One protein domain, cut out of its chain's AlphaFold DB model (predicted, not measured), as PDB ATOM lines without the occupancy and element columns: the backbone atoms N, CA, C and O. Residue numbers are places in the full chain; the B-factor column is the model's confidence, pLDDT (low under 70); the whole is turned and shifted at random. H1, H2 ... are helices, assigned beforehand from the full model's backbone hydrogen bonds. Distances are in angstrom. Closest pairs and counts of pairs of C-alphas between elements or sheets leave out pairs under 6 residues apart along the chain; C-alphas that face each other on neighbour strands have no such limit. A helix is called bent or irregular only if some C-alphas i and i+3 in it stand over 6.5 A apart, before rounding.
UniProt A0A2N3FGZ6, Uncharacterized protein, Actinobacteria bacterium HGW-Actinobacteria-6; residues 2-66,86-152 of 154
ATOM      1  N   ARG A   2      32.051 -37.408  99.981       78.50
ATOM      2  CA  ARG A   2      31.577 -38.396 100.967       78.50
ATOM      3  C   ARG A   2      31.087 -37.798 102.298       78.50
ATOM      4  O   ARG A   2      30.065 -38.239 102.808       78.50
ATOM      5  N   LYS A   3      31.741 -36.753 102.831       84.19
ATOM      6  CA  LYS A   3      31.258 -36.042 104.038       84.19
ATOM      7  C   LYS A   3      29.860 -35.447 103.859       84.19
ATOM      8  O   LYS A   3      29.035 -35.573 104.753       84.19
ATOM      9  N   LEU A   4      29.595 -34.837 102.700       87.88
ATOM     10  CA  LEU A   4      28.275 -34.290 102.372       87.88
ATOM     11  C   LEU A   4      27.219 -35.395 102.338       87.88
ATOM     12  O   LEU A   4      26.135 -35.206 102.870       87.88
ATOM     13  N   ILE A   5      27.556 -36.562 101.783       87.44
ATOM     14  CA  ILE A   5      26.673 -37.736 101.785       87.44
ATOM     15  C   ILE A   5      26.391 -38.198 103.224       87.44
ATOM     16  O   ILE A   5      25.241 -38.461 103.563       87.44
ATOM     17  N   GLY A   6      27.412 -38.246 104.086       87.75
ATOM     18  CA  GLY A   6      27.242 -38.580 105.504       87.75
ATOM     19  C   GLY A   6      26.294 -37.620 106.230       87.75
ATOM     20  O   GLY A   6      25.377 -38.060 106.919       87.75
ATOM     21  N   TRP A   7      26.461 -36.312 106.013       91.75
ATOM     22  CA  TRP A   7      25.556 -35.292 106.549       91.75
ATOM     23  C   TRP A   7      24.143 -35.382 105.970       91.75
ATOM     24  O   TRP A   7      23.184 -35.253 106.721       91.75
ATOM     25  N   ALA A   8      23.998 -35.651 104.671       92.81
ATOM     26  CA  ALA A   8      22.697 -35.817 104.028       92.81
ATOM     27  C   ALA A   8      21.929 -37.023 104.593       92.81
ATOM     28  O   ALA A   8      20.734 -36.915 104.850       92.81
ATOM     29  N   LEU A   9      22.613 -38.144 104.853       91.62
ATOM     30  CA  LEU A   9      22.010 -39.307 105.509       91.62
ATOM     31  C   LEU A   9      21.535 -38.975 106.928       91.62
ATOM     32  O   LEU A   9      20.413 -39.319 107.293       91.62
ATOM     33  N   LEU A  10      22.364 -38.280 107.716       91.94
ATOM     34  CA  LEU A  10      22.008 -37.877 109.078       91.94
ATOM     35  C   LEU A  10      20.823 -36.902 109.088       91.94
ATOM     36  O   LEU A  10      19.863 -37.108 109.827       91.94
ATOM     37  N   ALA A  11      20.866 -35.875 108.239       95.00
ATOM     38  CA  ALA A  11      19.773 -34.923 108.080       95.00
ATOM     39  C   ALA A  11      18.484 -35.630 107.641       95.00
ATOM     40  O   ALA A  11      17.420 -35.352 108.185       95.00
ATOM     41  N   GLY A  12      18.580 -36.599 106.728       94.88
ATOM     42  CA  GLY A  12      17.456 -37.429 106.312       94.88
ATOM     43  C   GLY A  12      16.810 -38.185 107.471       94.88
ATOM     44  O   GLY A  12      15.590 -38.145 107.614       94.88
ATOM     45  N   LEU A  13      17.601 -38.818 108.342       93.94
ATOM     46  CA  LEU A  13      17.076 -39.487 109.539       93.94
ATOM     47  C   LEU A  13      16.380 -38.499 110.488       93.94
ATOM     48  O   LEU A  13      15.292 -38.791 110.975       93.94
ATOM     49  N   ILE A  14      16.951 -37.310 110.695       94.94
ATOM     50  CA  ILE A  14      16.337 -36.263 111.528       94.94
ATOM     51  C   ILE A  14      14.998 -35.804 110.936       94.94
ATOM     52  O   ILE A  14      14.010 -35.715 111.660       94.94
ATOM     53  N   VAL A  15      14.936 -35.553 109.625       96.06
ATOM     54  CA  VAL A  15      13.688 -35.171 108.943       96.06
ATOM     55  C   VAL A  15      12.625 -36.255 109.114       96.06
ATOM     56  O   VAL A  15      11.480 -35.935 109.431       96.06
ATOM     57  N   LEU A  16      12.996 -37.533 108.975       95.62
ATOM     58  CA  LEU A  16      12.061 -38.634 109.203       95.62
ATOM     59  C   LEU A  16      11.560 -38.660 110.648       95.62
ATOM     60  O   LEU A  16      10.372 -38.857 110.866       95.62
ATOM     61  N   ALA A  17      12.444 -38.429 111.623       94.50
ATOM     62  CA  ALA A  17      12.088 -38.375 113.037       94.50
ATOM     63  C   ALA A  17      11.047 -37.280 113.322       94.50
ATOM     64  O   ALA A  17      10.068 -37.528 114.022       94.50
ATOM     65  N   VAL A  18      11.230 -36.089 112.740       95.88
ATOM     66  CA  VAL A  18      10.288 -34.968 112.865       95.88
ATOM     67  C   VAL A  18       8.932 -35.328 112.254       95.88
ATOM     68  O   VAL A  18       7.907 -35.172 112.911       95.88
ATOM     69  N   LEU A  19       8.915 -35.859 111.027       94.81
ATOM     70  CA  LEU A  19       7.670 -36.276 110.371       94.81
ATOM     71  C   LEU A  19       6.961 -37.399 111.146       94.81
ATOM     72  O   LEU A  19       5.745 -37.361 111.312       94.81
ATOM     73  N   ALA A  20       7.719 -38.374 111.652       94.94
ATOM     74  CA  ALA A  20       7.200 -39.474 112.455       94.94
ATOM     75  C   ALA A  20       6.579 -38.984 113.769       94.94
ATOM     76  O   ALA A  20       5.500 -39.446 114.133       94.94
ATOM     77  N   TYR A  21       7.223 -38.031 114.453       96.19
ATOM     78  CA  TYR A  21       6.709 -37.432 115.687       96.19
ATOM     79  C   TYR A  21       5.331 -36.795 115.482       96.19
ATOM     80  O   TYR A  21       4.418 -37.053 116.265       96.19
ATOM     81  N   PHE A  22       5.166 -36.017 114.407       96.00
ATOM     82  CA  PHE A  22       3.889 -35.374 114.091       96.00
ATOM     83  C   PHE A  22       2.815 -36.347 113.595       96.00
ATOM     84  O   PHE A  22       1.632 -36.059 113.747       96.00
ATOM     85  N   GLY A  23       3.197 -37.488 113.020       94.19
ATOM     86  CA  GLY A  23       2.233 -38.492 112.566       94.19
ATOM     87  C   GLY A  23       1.736 -39.406 113.671       94.19
ATOM     88  O   GLY A  23       0.535 -39.650 113.777       94.19
ATOM     89  N   ASN A  24       2.643 -39.932 114.499       96.38
ATOM     90  CA  ASN A  24       2.287 -40.817 115.602       96.38
ATOM     91  C   ASN A  24       3.423 -40.910 116.637       96.38
ATOM     92  O   ASN A  24       4.486 -41.468 116.364       96.38
ATOM     93  N   SER A  25       3.173 -40.439 117.861       93.19
ATOM     94  CA  SER A  25       4.173 -40.403 118.939       93.19
ATOM     95  C   SER A  25       4.639 -41.788 119.409       93.19
ATOM     96  O   SER A  25       5.803 -41.953 119.777       93.19
ATOM     97  N   LEU A  26       3.769 -42.803 119.358       94.75
ATOM     98  CA  LEU A  26       4.118 -44.179 119.716       94.75
ATOM     99  C   LEU A  26       5.036 -44.808 118.658       94.75
ATOM    100  O   LEU A  26       6.077 -45.373 118.998       94.75
ATOM    101  N   LEU A  27       4.698 -44.671 117.374       93.75
ATOM    102  CA  LEU A  27       5.560 -45.135 116.284       93.75
ATOM    103  C   LEU A  27       6.876 -44.356 116.238       93.75
ATOM    104  O   LEU A  27       7.910 -44.947 115.945       93.75
ATOM    105  N   PHE A  28       6.873 -43.068 116.584       94.62
ATOM    106  CA  PHE A  28       8.095 -42.290 116.776       94.62
ATOM    107  C   PHE A  28       8.992 -42.880 117.875       94.62
ATOM    108  O   PHE A  28      10.196 -43.030 117.665       94.62
ATOM    109  N   ALA A  29       8.428 -43.284 119.018       95.06
ATOM    110  CA  ALA A  29       9.199 -43.941 120.073       95.06
ATOM    111  C   ALA A  29       9.801 -45.276 119.592       95.06
ATOM    112  O   ALA A  29      10.989 -45.532 119.807       95.06
ATOM    113  N   PHE A  30       9.025 -46.097 118.873       94.19
ATOM    114  CA  PHE A  30       9.535 -47.333 118.267       94.19
ATOM    115  C   PHE A  30      10.602 -47.075 117.200       94.19
ATOM    116  O   PHE A  30      11.601 -47.792 117.145       94.19
ATOM    117  N   TYR A  31      10.429 -46.029 116.391       93.69
ATOM    118  CA  TYR A  31      11.414 -45.577 115.416       93.69
ATOM    119  C   TYR A  31      12.746 -45.241 116.095       93.69
ATOM    120  O   TYR A  31      13.779 -45.757 115.666       93.69
ATOM    121  N   LEU A  32      12.727 -44.438 117.167       94.31
ATOM    122  CA  LEU A  32      13.932 -44.064 117.912       94.31
ATOM    123  C   LEU A  32      14.602 -45.271 118.570       94.31
ATOM    124  O   LEU A  32      15.824 -45.393 118.507       94.31
ATOM    125  N   ALA A  33      13.824 -46.183 119.158       92.81
ATOM    126  CA  ALA A  33      14.360 -47.404 119.755       92.81
ATOM    127  C   ALA A  33      15.049 -48.291 118.703       92.81
ATOM    128  O   ALA A  33      16.187 -48.730 118.894       92.81
ATOM    129  N   ALA A  34      14.398 -48.503 117.555       91.44
ATOM    130  CA  ALA A  34      14.962 -49.266 116.445       91.44
ATOM    131  C   ALA A  34      16.190 -48.571 115.833       91.44
ATOM    132  O   ALA A  34      17.177 -49.238 115.521       91.44
ATOM    133  N   LEU A  35      16.164 -47.239 115.707       91.56
ATOM    134  CA  LEU A  35      17.288 -46.452 115.199       91.56
ATOM    135  C   LEU A  35      18.489 -46.530 116.143       91.56
ATOM    136  O   LEU A  35      19.609 -46.752 115.691       91.56
ATOM    137  N   GLY A  36      18.262 -46.386 117.451       89.38
ATOM    138  CA  GLY A  36      19.299 -46.525 118.468       89.38
ATOM    139  C   GLY A  36      19.954 -47.903 118.413       89.38
ATOM    140  O   GLY A  36      21.181 -47.998 118.397       89.38
ATOM    141  N   ASN A  37      19.152 -48.963 118.274       88.25
ATOM    142  CA  ASN A  37      19.663 -50.317 118.076       88.25
ATOM    143  C   ASN A  37      20.465 -50.447 116.768       88.25
ATOM    144  O   ASN A  37      21.552 -51.020 116.762       88.25
ATOM    145  N   ALA A  38      19.985 -49.865 115.667       86.31
ATOM    146  CA  ALA A  38      20.703 -49.861 114.394       86.31
ATOM    147  C   ALA A  38      22.052 -49.133 114.486       86.31
ATOM    148  O   ALA A  38      23.051 -49.640 113.977       86.31
ATOM    149  N   ILE A  39      22.109 -47.985 115.167       85.38
ATOM    150  CA  ILE A  39      23.345 -47.226 115.391       85.38
ATOM    151  C   ILE A  39      24.303 -48.012 116.286       85.38
ATOM    152  O   ILE A  39      25.476 -48.139 115.943       85.38
ATOM    153  N   ALA A  40      23.822 -48.575 117.398       83.00
ATOM    154  CA  ALA A  40      24.640 -49.375 118.307       83.00
ATOM    155  C   ALA A  40      25.210 -50.613 117.600       83.00
ATOM    156  O   ALA A  40      26.410 -50.879 117.683       83.00
ATOM    157  N   PHE A  41      24.377 -51.318 116.831       78.19
ATOM    158  CA  PHE A  41      24.800 -52.459 116.028       78.19
ATOM    159  C   PHE A  41      25.821 -52.042 114.963       78.19
ATOM    160  O   PHE A  41      26.870 -52.670 114.820       78.19
ATOM    161  N   HIS A  42      25.554 -50.955 114.235       76.06
ATOM    162  CA  HIS A  42      26.469 -50.428 113.228       76.06
ATOM    163  C   HIS A  42      27.814 -50.026 113.842       76.06
ATOM    164  O   HIS A  42      28.865 -50.344 113.294       76.06
ATOM    165  N   TRP A  43      27.807 -49.375 115.001       71.94
ATOM    166  CA  TRP A  43      29.022 -48.983 115.701       71.94
ATOM    167  C   TRP A  43      29.823 -50.197 116.181       71.94
ATOM    168  O   TRP A  43      31.013 -50.317 115.877       71.94
ATOM    169  N   TRP A  44      29.163 -51.117 116.889       69.12
ATOM    170  CA  TRP A  44      29.807 -52.252 117.545       69.12
ATOM    171  C   TRP A  44      30.250 -53.339 116.569       69.12
ATOM    172  O   TRP A  44      31.338 -53.884 116.729       69.12
ATOM    173  N   TYR A  45      29.458 -53.644 115.543       64.81
ATOM    174  CA  TYR A  45      29.759 -54.732 114.612       64.81
ATOM    175  C   TYR A  45      30.355 -54.247 113.298       64.81
ATOM    176  O   TYR A  45      31.309 -54.852 112.819       64.81
ATOM    177  N   ALA A  46      29.835 -53.165 112.711       62.91
ATOM    178  CA  ALA A  46      30.303 -52.714 111.404       62.91
ATOM    179  C   ALA A  46      31.529 -51.794 111.523       62.91
ATOM    180  O   ALA A  46      32.573 -52.109 110.968       62.91
ATOM    181  N   CYS A  47      31.462 -50.689 112.266       64.94
ATOM    182  CA  CYS A  47      32.555 -49.710 112.311       64.94
ATOM    183  C   CYS A  47      33.757 -50.153 113.156       64.94
ATOM    184  O   CYS A  47      34.889 -49.889 112.756       64.94
ATOM    185  N   SER A  48      33.548 -50.822 114.296       59.84
ATOM    186  CA  SER A  48      34.661 -51.220 115.178       59.84
ATOM    187  C   SER A  48      35.540 -52.330 114.582       59.84
ATOM    188  O   SER A  48      36.748 -52.349 114.825       59.84
ATOM    189  N   ARG A  49      34.936 -53.220 113.778       55.09
ATOM    190  CA  ARG A  49      35.602 -54.369 113.145       55.09
ATOM    191  C   ARG A  49      36.016 -54.123 111.698       55.09
ATOM    192  O   ARG A  49      36.821 -54.874 111.169       55.09
ATOM    193  N   CYS A  50      35.493 -53.086 111.040       56.41
ATOM    194  CA  CYS A  50      35.904 -52.773 109.676       56.41
ATOM    195  C   CYS A  50      37.167 -51.902 109.653       56.41
ATOM    196  O   CYS A  50      37.176 -50.764 110.128       56.41
ATOM    197  N   SER A  51      38.190 -52.386 108.948       55.69
ATOM    198  CA  SER A  51      39.336 -51.588 108.493       55.69
ATOM    199  C   SER A  51      38.938 -50.476 107.511       55.69
ATOM    200  O   SER A  51      39.680 -49.520 107.378       55.69
ATOM    201  N   ASN A  52      37.754 -50.542 106.887       62.25
ATOM    202  CA  ASN A  52      36.742 -49.471 106.806       62.25
ATOM    203  C   ASN A  52      37.122 -47.984 106.571       62.25
ATOM    204  O   ASN A  52      36.283 -47.143 106.898       62.25
ATOM    205  N   MET A  53      38.304 -47.608 106.070       68.56
ATOM    206  CA  MET A  53      38.747 -46.204 105.983       68.56
ATOM    207  C   MET A  53      37.942 -45.339 105.001       68.56
ATOM    208  O   MET A  53      37.978 -44.114 105.111       68.56
ATOM    209  N   CYS A  54      37.201 -45.934 104.063       70.94
ATOM    210  CA  CYS A  54      36.334 -45.202 103.133       70.94
ATOM    211  C   CYS A  54      34.948 -44.891 103.717       70.94
ATOM    212  O   CYS A  54      34.198 -44.111 103.127       70.94
ATOM    213  N   CYS A  55      34.577 -45.509 104.843       75.25
ATOM    214  CA  CYS A  55      33.306 -45.246 105.508       75.25
ATOM    215  C   CYS A  55      33.372 -43.912 106.260       75.25
ATOM    216  O   CYS A  55      34.131 -43.770 107.217       75.25
ATOM    217  N   VAL A  56      32.532 -42.946 105.885       79.88
ATOM    218  CA  VAL A  56      32.501 -41.628 106.547       79.88
ATOM    219  C   VAL A  56      31.933 -41.650 107.957       79.88
ATOM    220  O   VAL A  56      32.133 -40.691 108.695       79.88
ATOM    221  N   PHE A  57      31.256 -42.726 108.355       79.56
ATOM    222  CA  PHE A  57      30.797 -42.923 109.730       79.56
ATOM    223  C   PHE A  57      31.833 -43.637 110.606       79.56
ATOM    224  O   PHE A  57      31.680 -43.677 111.823       79.56
ATOM    225  N   ASN A  58      32.925 -44.137 110.021       77.81
ATOM    226  CA  ASN A  58      34.022 -44.713 110.782       77.81
ATOM    227  C   ASN A  58      34.896 -43.593 111.365       77.81
ATOM    228  O   ASN A  58      35.517 -42.836 110.620       77.81
ATOM    229  N   VAL A  59      35.003 -43.512 112.693       75.31
ATOM    230  CA  VAL A  59      35.847 -42.515 113.392       75.31
ATOM    231  C   VAL A  59      37.313 -42.604 112.977       75.31
ATOM    232  O   VAL A  59      38.046 -41.613 113.014       75.31
ATOM    233  N   ARG A  60      37.764 -43.789 112.566       71.75
ATOM    234  CA  ARG A  60      39.125 -43.998 112.074       71.75
ATOM    235  C   ARG A  60      39.333 -43.423 110.674       71.75
ATOM    236  O   ARG A  60      40.462 -43.087 110.341       71.75
ATOM    237  N   SER A  61      38.275 -43.222 109.886       74.75
ATOM    238  CA  SER A  61      38.384 -42.652 108.541       74.75
ATOM    239  C   SER A  61      38.967 -41.229 108.574       74.75
ATOM    240  O   SER A  61      38.527 -40.391 109.372       74.75
ATOM    241  N   PRO A  62      39.913 -40.887 107.676       75.88
ATOM    242  CA  PRO A  62      40.368 -39.506 107.506       75.88
ATOM    243  C   PRO A  62      39.224 -38.576 107.065       75.88
ATOM    244  O   PRO A  62      39.268 -37.372 107.324       75.88
ATOM    245  N   GLU A  63      38.177 -39.139 106.456       78.44
ATOM    246  CA  GLU A  63      36.987 -38.440 105.978       78.44
ATOM    247  C   GLU A  63      35.791 -38.557 106.933       78.44
ATOM    248  O   GLU A  63      34.664 -38.302 106.508       78.44
ATOM    249  N   PHE A  64      36.013 -38.902 108.210       82.94
ATOM    250  CA  PHE A  64      34.943 -38.972 109.209       82.94
ATOM    251  C   PHE A  64      34.045 -37.724 109.151       82.94
ATOM    252  O   PHE A  64      34.538 -36.590 109.135       82.94
ATOM    253  N   PHE A  65      32.728 -37.932 109.079       80.56
ATOM    254  CA  PHE A  65      31.765 -36.894 108.701       80.56
ATOM    255  C   PHE A  65      31.768 -35.691 109.657       80.56
ATOM    256  O   PHE A  65      31.636 -34.554 109.206       80.56
ATOM    257  N   ALA A  66      32.001 -35.932 110.951       83.50
ATOM    258  CA  ALA A  66      32.066 -34.898 111.983       83.50
ATOM    259  C   ALA A  66      33.490 -34.357 112.234       83.50
ATOM    260  O   ALA A  66      33.705 -33.558 113.143       83.50
ATOM    261  N   SER A  86      26.113 -59.357 106.224       56.19
ATOM    262  CA  SER A  86      25.785 -57.962 105.902       56.19
ATOM    263  C   SER A  86      24.279 -57.736 105.790       56.19
ATOM    264  O   SER A  86      23.791 -56.672 106.158       56.19
ATOM    265  N   ALA A  87      23.538 -58.766 105.374       58.03
ATOM    266  CA  ALA A  87      22.081 -58.773 105.380       58.03
ATOM    267  C   ALA A  87      21.500 -58.629 106.797       58.03
ATOM    268  O   ALA A  87      20.652 -57.771 107.016       58.03
ATOM    269  N   ALA A  88      21.994 -59.394 107.778       64.94
ATOM    270  CA  ALA A  88      21.534 -59.317 109.168       64.94
ATOM    271  C   ALA A  88      21.883 -57.966 109.815       64.94
ATOM    272  O   ALA A  88      21.099 -57.436 110.596       64.94
ATOM    273  N   ALA A  89      23.016 -57.371 109.426       62.88
ATOM    274  CA  ALA A  89      23.418 -56.040 109.877       62.88
ATOM    275  C   ALA A  89      22.510 -54.910 109.354       62.88
ATOM    276  O   ALA A  89      22.418 -53.858 109.983       62.88
ATOM    277  N   GLY A  90      21.844 -55.116 108.213       69.62
ATOM    278  CA  GLY A  90      20.915 -54.150 107.624       69.62
ATOM    279  C   GLY A  90      19.500 -54.201 108.208       69.62
ATOM    280  O   GLY A  90      18.785 -53.203 108.131       69.62
ATOM    281  N   VAL A  91      19.098 -55.323 108.817       79.44
ATOM    282  CA  VAL A  91      17.729 -55.529 109.329       79.44
ATOM    283  C   VAL A  91      17.309 -54.461 110.351       79.44
ATOM    284  O   VAL A  91      16.235 -53.890 110.163       79.44
ATOM    285  N   PRO A  92      18.114 -54.114 111.380       81.00
ATOM    286  CA  PRO A  92      17.711 -53.099 112.355       81.00
ATOM    287  C   PRO A  92      17.455 -51.725 111.723       81.00
ATOM    288  O   PRO A  92      16.504 -51.035 112.092       81.00
ATOM    289  N   LEU A  93      18.273 -51.339 110.737       84.44
ATOM    290  CA  LEU A  93      18.121 -50.064 110.037       84.44
ATOM    291  C   LEU A  93      16.881 -50.064 109.138       84.44
ATOM    292  O   LEU A  93      16.123 -49.099 109.157       84.44
ATOM    293  N   LEU A  94      16.653 -51.143 108.384       88.31
ATOM    294  CA  LEU A  94      15.471 -51.284 107.530       88.31
ATOM    295  C   LEU A  94      14.179 -51.239 108.349       88.31
ATOM    296  O   LEU A  94      13.241 -50.545 107.965       88.31
ATOM    297  N   LEU A  95      14.154 -51.927 109.493       90.06
ATOM    298  CA  LEU A  95      13.015 -51.908 110.405       90.06
ATOM    299  C   LEU A  95      12.754 -50.495 110.941       90.06
ATOM    300  O   LEU A  95      11.620 -50.027 110.897       90.06
ATOM    301  N   SER A  96      13.803 -49.799 111.393       91.94
ATOM    302  CA  SER A  96      13.692 -48.408 111.841       91.94
ATOM    303  C   SER A  96      13.117 -47.514 110.740       91.94
ATOM    304  O   SER A  96      12.114 -46.841 110.962       91.94
ATOM    305  N   VAL A  97      13.678 -47.559 109.528       91.88
ATOM    306  CA  VAL A  97      13.201 -46.748 108.399       91.88
ATOM    307  C   VAL A  97      11.742 -47.061 108.063       91.88
ATOM    308  O   VAL A  97      10.964 -46.129 107.885       91.88
ATOM    309  N   ALA A  98      11.343 -48.335 108.035       94.31
ATOM    310  CA  ALA A  98       9.961 -48.722 107.762       94.31
ATOM    311  C   ALA A  98       8.984 -48.131 108.791       94.31
ATOM    312  O   ALA A  98       7.987 -47.522 108.406       94.31
ATOM    313  N   ILE A  99       9.297 -48.237 110.088       94.38
ATOM    314  CA  ILE A  99       8.470 -47.665 111.163       94.38
ATOM    315  C   ILE A  99       8.365 -46.143 111.009       94.38
ATOM    316  O   ILE A  99       7.266 -45.591 111.064       94.38
ATOM    317  N   GLY A 100       9.495 -45.464 110.781       93.19
ATOM    318  CA  GLY A 100       9.522 -44.012 110.620       93.19
ATOM    319  C   GLY A 100       8.737 -43.536 109.395       93.19
ATOM    320  O   GLY A 100       8.022 -42.543 109.477       93.19
ATOM    321  N   VAL A 101       8.811 -44.264 108.277       94.69
ATOM    322  CA  VAL A 101       8.057 -43.956 107.050       94.69
ATOM    323  C   VAL A 101       6.560 -44.142 107.262       94.69
ATOM    324  O   VAL A 101       5.794 -43.274 106.858       94.69
ATOM    325  N   VAL A 102       6.135 -45.222 107.926       96.50
ATOM    326  CA  VAL A 102       4.716 -45.432 108.259       96.50
ATOM    327  C   VAL A 102       4.208 -44.308 109.160       96.50
ATOM    328  O   VAL A 102       3.152 -43.745 108.889       96.50
ATOM    329  N   ALA A 103       4.972 -43.923 110.184       93.88
ATOM    330  CA  ALA A 103       4.611 -42.804 111.049       93.88
ATOM    331  C   ALA A 103       4.511 -41.482 110.268       93.88
ATOM    332  O   ALA A 103       3.509 -40.783 110.375       93.88
ATOM    333  N   ALA A 104       5.504 -41.166 109.432       94.62
ATOM    334  CA  ALA A 104       5.504 -39.970 108.591       94.62
ATOM    335  C   ALA A 104       4.336 -39.946 107.593       94.62
ATOM    336  O   ALA A 104       3.763 -38.886 107.335       94.62
ATOM    337  N   TRP A 105       3.955 -41.109 107.058       96.38
ATOM    338  CA  TRP A 105       2.828 -41.254 106.141       96.38
ATOM    339  C   TRP A 105       1.499 -40.849 106.783       96.38
ATOM    340  O   TRP A 105       0.664 -40.248 106.114       96.38
ATOM    341  N   LEU A 106       1.313 -41.124 108.079       94.44
ATOM    342  CA  LEU A 106       0.104 -40.729 108.814       94.44
ATOM    343  C   LEU A 106      -0.042 -39.205 108.949       94.44
ATOM    344  O   LEU A 106      -1.158 -38.720 109.102       94.44
ATOM    345  N   PHE A 107       1.062 -38.454 108.873       94.00
ATOM    346  CA  PHE A 107       1.051 -36.990 108.894       94.00
ATOM    347  C   PHE A 107       0.975 -36.385 107.490       94.00
ATOM    348  O   PHE A 107       0.103 -35.571 107.198       94.00
ATOM    349  N   ALA A 108       1.916 -36.760 106.621       94.62
ATOM    350  CA  ALA A 108       2.106 -36.140 105.316       94.62
ATOM    351  C   ALA A 108       2.605 -37.173 104.284       94.62
ATOM    352  O   ALA A 108       3.816 -37.291 104.062       94.62
ATOM    353  N   PRO A 109       1.692 -37.885 103.590       94.88
ATOM    354  CA  PRO A 109       2.046 -38.909 102.601       94.88
ATOM    355  C   PRO A 109       2.987 -38.398 101.507       94.88
ATOM    356  O   PRO A 109       3.982 -39.042 101.181       94.88
ATOM    357  N   LEU A 110       2.723 -37.196 100.976       95.56
ATOM    358  CA  LEU A 110       3.564 -36.599  99.938       95.56
ATOM    359  C   LEU A 110       4.991 -36.337 100.443       95.56
ATOM    360  O   LEU A 110       5.954 -36.625  99.735       95.56
ATOM    361  N   ALA A 111       5.140 -35.848 101.679       92.94
ATOM    362  CA  ALA A 111       6.452 -35.626 102.281       92.94
ATOM    363  C   ALA A 111       7.204 -36.948 102.496       92.94
ATOM    364  O   ALA A 111       8.401 -37.012 102.230       92.94
ATOM    365  N   ALA A 112       6.506 -38.014 102.902       92.56
ATOM    366  CA  ALA A 112       7.093 -39.346 103.038       92.56
ATOM    367  C   ALA A 112       7.588 -39.907 101.690       92.56
ATOM    368  O   ALA A 112       8.690 -40.453 101.622       92.56
ATOM    369  N   ILE A 113       6.827 -39.721 100.603       95.44
ATOM    370  CA  ILE A 113       7.234 -40.127  99.244       95.44
ATOM    371  C   ILE A 113       8.479 -39.359  98.792       95.44
ATOM    372  O   ILE A 113       9.448 -39.964  98.331       95.44
ATOM    373  N   VAL A 114       8.477 -38.031  98.941       95.62
ATOM    374  CA  VAL A 114       9.625 -37.187  98.571       95.62
ATOM    375  C   VAL A 114      10.857 -37.576  99.385       95.62
ATOM    376  O   VAL A 114      11.939 -37.756  98.826       95.62
ATOM    377  N   TRP A 115      10.687 -37.782 100.692       95.81
ATOM    378  CA  TRP A 115      11.753 -38.234 101.575       95.81
ATOM    379  C   TRP A 115      12.347 -39.571 101.115       95.81
ATOM    380  O   TRP A 115      13.567 -39.684 100.991       95.81
ATOM    381  N   LEU A 116      11.503 -40.560 100.793       93.56
ATOM    382  CA  LEU A 116      11.933 -41.869 100.290       93.56
ATOM    383  C   LEU A 116      12.745 -41.748  98.998       93.56
ATOM    384  O   LEU A 116      13.794 -42.386  98.868       93.56
ATOM    385  N   ALA A 117      12.292 -40.920  98.054       95.19
ATOM    386  CA  ALA A 117      12.985 -40.698  96.788       95.19
ATOM    387  C   ALA A 117      14.371 -40.067  97.006       95.19
ATOM    388  O   ALA A 117      15.377 -40.580  96.508       95.19
ATOM    389  N   CYS A 118      14.447 -39.004  97.814       94.81
ATOM    390  CA  CYS A 118      15.711 -38.356  98.161       94.81
ATOM    391  C   CYS A 118      16.666 -39.326  98.870       94.81
ATOM    392  O   CYS A 118      17.834 -39.435  98.494       94.81
ATOM    393  N   MET A 119      16.173 -40.073  99.858       93.94
ATOM    394  CA  MET A 119      17.001 -40.984 100.650       93.94
ATOM    395  C   MET A 119      17.474 -42.202  99.871       93.94
ATOM    396  O   MET A 119      18.590 -42.663 100.101       93.94
ATOM    397  N   SER A 120      16.692 -42.673  98.902       92.69
ATOM    398  CA  SER A 120      17.136 -43.709  97.968       92.69
ATOM    399  C   SER A 120      18.314 -43.216  97.123       92.69
ATOM    400  O   SER A 120      19.311 -43.925  96.980       92.69
ATOM    401  N   GLY A 121      18.254 -41.971  96.637       93.94
ATOM    402  CA  GLY A 121      19.349 -41.345  95.890       93.94
ATOM    403  C   GLY A 121      20.614 -41.144  96.733       93.94
ATOM    404  O   GLY A 121      21.710 -41.529  96.317       93.94
ATOM    405  N   VAL A 122      20.471 -40.598  97.945       92.81
ATOM    406  CA  VAL A 122      21.596 -40.405  98.877       92.81
ATOM    407  C   VAL A 122      22.189 -41.751  99.306       92.81
ATOM    408  O   VAL A 122      23.411 -41.906  99.321       92.81
ATOM    409  N   GLY A 123      21.347 -42.743  99.603       88.38
ATOM    410  CA  GLY A 123      21.762 -44.098  99.966       88.38
ATOM    411  C   GLY A 123      22.516 -44.802  98.838       88.38
ATOM    412  O   GLY A 123      23.571 -45.393  99.076       88.38
ATOM    413  N   TYR A 124      22.047 -44.670  97.595       89.19
ATOM    414  CA  TYR A 124      22.757 -45.180  96.422       89.19
ATOM    415  C   TYR A 124      24.121 -44.499  96.239       89.19
ATOM    416  O   TYR A 124      25.136 -45.174  96.046       89.19
ATOM    417  N   ALA A 125      24.179 -43.168  96.363       88.75
ATOM    418  CA  ALA A 125      25.434 -42.422  96.291       88.75
ATOM    419  C   ALA A 125      26.413 -42.836  97.403       88.75
ATOM    420  O   ALA A 125      27.612 -42.994  97.151       88.75
ATOM    421  N   TYR A 126      25.915 -43.065  98.620       84.31
ATOM    422  CA  TYR A 126      26.701 -43.597  99.731       84.31
ATOM    423  C   TYR A 126      27.268 -44.979  99.411       84.31
ATOM    424  O   TYR A 126      28.479 -45.173  99.482       84.31
ATOM    425  N   TRP A 127      26.422 -45.918  98.987       79.25
ATOM    426  CA  TRP A 127      26.857 -47.266  98.630       79.25
ATOM    427  C   TRP A 127      27.928 -47.244  97.532       79.25
ATOM    428  O   TRP A 127      28.983 -47.860  97.687       79.25
ATOM    429  N   LYS A 128      27.721 -46.457  96.470       81.00
ATOM    430  CA  LYS A 128      28.685 -46.325  95.369       81.00
ATOM    431  C   LYS A 128      30.032 -45.766  95.839       81.00
ATOM    432  O   LYS A 128      31.081 -46.246  95.422       81.00
ATOM    433  N   THR A 129      30.020 -44.746  96.699       77.44
ATOM    434  CA  THR A 129      31.239 -44.012  97.084       77.44
ATOM    435  C   THR A 129      31.996 -44.611  98.268       77.44
ATOM    436  O   THR A 129      33.216 -44.425  98.343       77.44
ATOM    437  N   ALA A 130      31.305 -45.294  99.185       70.38
ATOM    438  CA  ALA A 130      31.860 -45.814 100.435       70.38
ATOM    439  C   ALA A 130      31.975 -47.348 100.472       70.38
ATOM    440  O   ALA A 130      32.843 -47.864 101.180       70.38
ATOM    441  N   CYS A 131      31.141 -48.071  99.713       67.25
ATOM    442  CA  CYS A 131      31.082 -49.538  99.745       67.25
ATOM    443  C   CYS A 131      31.602 -50.185  98.454       67.25
ATOM    444  O   CYS A 131      32.489 -51.024  98.534       67.25
ATOM    445  N   ALA A 132      31.096 -49.788  97.282       63.94
ATOM    446  CA  ALA A 132      31.417 -50.444  96.008       63.94
ATOM    447  C   ALA A 132      32.857 -50.193  95.518       63.94
ATOM    448  O   ALA A 132      33.407 -50.996  94.777       63.94
ATOM    449  N   GLY A 133      33.459 -49.065  95.910       51.78
ATOM    450  CA  GLY A 133      34.805 -48.666  95.476       51.78
ATOM    451  C   GLY A 133      35.880 -48.743  96.557       51.78
ATOM    452  O   GLY A 133      36.977 -48.229  96.350       51.78
ATOM    453  N   CYS A 134      35.581 -49.290  97.737       57.88
ATOM    454  CA  CYS A 134      36.560 -49.339  98.819       57.88
ATOM    455  C   CYS A 134      37.265 -50.691  98.851       57.88
ATOM    456  O   CYS A 134      36.587 -51.698  98.853       57.88
ATOM    457  N   GLY A 135      38.594 -50.748  98.958       50.47
ATOM    458  CA  GLY A 135      39.368 -52.001  99.007       50.47
ATOM    459  C   GLY A 135      39.306 -52.780 100.331       50.47
ATOM    460  O   GLY A 135      40.186 -53.595 100.577       50.47
ATOM    461  N   ASN A 136      38.323 -52.501 101.193       52.78
ATOM    462  CA  ASN A 136      38.176 -53.146 102.499       52.78
ATOM    463  C   ASN A 136      37.238 -54.357 102.443       52.78
ATOM    464  O   ASN A 136      36.304 -54.416 101.637       52.78
ATOM    465  N   ASP A 137      37.468 -55.287 103.362       54.94
ATOM    466  CA  ASP A 137      36.905 -56.637 103.369       54.94
ATOM    467  C   ASP A 137      35.539 -56.699 104.049       54.94
ATOM    468  O   ASP A 137      35.309 -57.398 105.035       54.94
ATOM    469  N   CYS A 138      34.609 -55.910 103.516       52.78
ATOM    470  CA  CYS A 138      33.197 -56.053 103.825       52.78
ATOM    471  C   CYS A 138      32.574 -57.075 102.852       52.78
ATOM    472  O   CYS A 138      32.827 -56.989 101.648       52.78
ATOM    473  N   PRO A 139      31.653 -57.949 103.298       52.34
ATOM    474  CA  PRO A 139      30.970 -58.914 102.422       52.34
ATOM    475  C   PRO A 139      30.174 -58.267 101.277       52.34
ATOM    476  O   PRO A 139      29.808 -58.928 100.309       52.34
ATOM    477  N   ALA A 140      29.899 -56.962 101.376       55.00
ATOM    478  CA  ALA A 140      29.269 -56.168 100.325       55.00
ATOM    479  C   ALA A 140      30.197 -55.851  99.135       55.00
ATOM    480  O   ALA A 140      29.698 -55.482  98.078       55.00
ATOM    481  N   ASN A 141      31.516 -55.967  99.305       59.16
ATOM    482  CA  ASN A 141      32.508 -55.579  98.305       59.16
ATOM    483  C   ASN A 141      32.859 -56.724  97.342       59.16
ATOM    484  O   ASN A 141      33.086 -56.481  96.164       59.16
ATOM    485  N   LYS A 142      32.880 -57.977  97.831       63.03
ATOM    486  CA  LYS A 142      33.220 -59.190  97.052       63.03
ATOM    487  C   LYS A 142      34.449 -59.024  96.132       63.03
ATOM    488  O   LYS A 142      34.481 -59.584  95.039       63.03
ATOM    489  N   ASN A 143      35.438 -58.233  96.547       65.06
ATOM    490  CA  ASN A 143      36.652 -58.024  95.763       65.06
ATOM    491  C   ASN A 143      37.493 -59.320  95.715       65.06
ATOM    492  O   ASN A 143      37.267 -60.233  96.512       65.06
ATOM    493  N   ALA A 144      38.467 -59.394  94.801       70.06
ATOM    494  CA  ALA A 144      39.310 -60.581  94.634       70.06
ATOM    495  C   ALA A 144      40.009 -61.007  95.940       70.06
ATOM    496  O   ALA A 144      39.901 -62.161  96.327       70.06
ATOM    497  N   ALA A 145      40.594 -60.068  96.691       68.88
ATOM    498  CA  ALA A 145      41.264 -60.364  97.961       68.88
ATOM    499  C   ALA A 145      40.320 -60.954  99.032       68.88
ATOM    500  O   ALA A 145      40.724 -61.828  99.791       68.88
ATOM    501  N   TYR A 146      39.058 -60.514  99.086       68.94
ATOM    502  CA  TYR A 146      38.035 -61.074  99.976       68.94
ATOM    503  C   TYR A 146      37.620 -62.482  99.543       68.94
ATOM    504  O   TYR A 146      37.395 -63.339 100.394       68.94
ATOM    505  N   LEU A 147      37.507 -62.731  98.234       75.12
ATOM    506  CA  LEU A 147      37.216 -64.067  97.714       75.12
ATOM    507  C   LEU A 147      38.377 -65.025  97.987       75.12
ATOM    508  O   LEU A 147      38.123 -66.142  98.424       75.12
ATOM    509  N   ASP A 148      39.616 -64.561  97.830       75.31
ATOM    510  CA  ASP A 148      40.826 -65.330  98.126       75.31
ATOM    511  C   ASP A 148      40.933 -65.648  99.622       75.31
ATOM    512  O   ASP A 148      41.171 -66.797  99.979       75.31
ATOM    513  N   TRP A 149      40.666 -64.686 100.515       73.69
ATOM    514  CA  TRP A 149      40.578 -64.948 101.960       73.69
ATOM    515  C   TRP A 149      39.437 -65.908 102.322       73.69
ATOM    516  O   TRP A 149      39.573 -66.711 103.232       73.69
ATOM    517  N   LYS A 150      38.297 -65.839 101.626       70.94
ATOM    518  CA  LYS A 150      37.157 -66.729 101.885       70.94
ATOM    519  C   LYS A 150      37.392 -68.154 101.372       70.94
ATOM    520  O   LYS A 150      36.772 -69.087 101.880       70.94
ATOM    521  N   GLN A 151      38.218 -68.310 100.338       76.19
ATOM    522  CA  GLN A 151      38.563 -69.595  99.722       76.19
ATOM    523  C   GLN A 151      39.818 -70.229 100.338       76.19
ATOM    524  O   GLN A 151      39.912 -71.454 100.383       76.19
ATOM    525  N   GLY A 152      40.765 -69.422 100.820       65.38
ATOM    526  CA  GLY A 152      41.903 -69.868 101.614       65.38
ATOM    527  C   GLY A 152      41.473 -70.102 103.058       65.38
ATOM    528  O   GLY A 152      40.861 -69.236 103.668       65.38
TER     529      GLY A 152
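Overview. This is residues 2 to 66 and 86 to 152 of the 154 residues of an uncharacterized protein of Actinobacteria bacterium HGW-Actinobacteria-6 (UniProt A0A2N3FGZ6). Two helical hairpins, each a narrow V closed at one end, are stacked face to face with their closed ends together: H1 and H2 make one, H3 and H4 the other, with H2 packed along H3 and H1 along H4. Beyond the open ends of the two Vs, a loop with no named element leads to a short helix, H5, which lies apart from the other four and adds to the length. The printed part has 132 residues with five named helices in the order H1 H2 H3 H4 H5 and no named strand; the class is all helix. It is compact, with a radius of gyration of the C-alphas of 16.0 A, and the C-alphas span 52 by 25 by 23 A.

Arrangement. H2, residues 25 to 47, and H4, residues 109 to 131, are the longest helices by residues, and they are apart. H2 touches H3, residues 86 to 107, at a shallow tilt of 22 degrees, opposite ways; the closest C-alphas are those of Ala 34 and Ser 96, 4.9 A. H4 touches H1, residues 2 to 23, at a shallow tilt of 26 degrees, opposite ways; the closest C-alphas are those of Ile 5 and Tyr 126, 6.2 A. H1 and H2 are a hairpin at 24 degrees, touching through residues 17 to 21 and 27 to 32 alone, with the C-alphas of Tyr 21 and Phe 28 closest at 5.2 A. H3 and H4 are a hairpin at 22 degrees, touching through residues 101 to 105 and 111 to 112 alone, with the C-alphas of Trp 105 and Ala 112 closest at 5.6 A. H1 touches H3 at a steep tilt of 46 degrees, the same way, with residues 16 to 23 and 100 to 107 alone; the closest C-alphas, of Gly 23 and Phe 107, are 4.1 A apart. H1 to H4 form a bundle, up and down, each helix running against the one before it. H5, residues 144 to 151, touches no helix. Every O i to N i+4 pair is within hydrogen-bond range in H1, H4 and H5; 18 of 19 are in H2 and 15 of 18 in H3.

Along the chain. H2 measures 30.6 A from first to last C-alpha, H4 31.1 A, H1 31.6 A, H3 32.6 A and H5 10.4 A. C-alpha 2 of H1 is at (31.577, -38.396, 100.967), C-alpha 25 of H2 at (4.173, -40.403, 118.939), and C-alpha 151 of H5 at (38.563, -69.595, 99.722). H3 is only just irregular, with C-alphas 89 and 92 6.9 A apart, and has a kink of 31 degrees near residue 93.

Size, cuts and confidence. The C-alphas farthest apart, of Phe 107 and Gly 152, are 52.9 A apart. Residues 67 to 85 are not printed, and C-alphas 66 and 86 across this cut are 24.7 A apart. The links H1 to H2 and H3 to H4 are tight, and H4 to H5 is long. The mean pLDDT of the printed part is 81.6; residues 44 to 53, 86 to 90, 131 to 143, 145 to 146 and 152 are under 70.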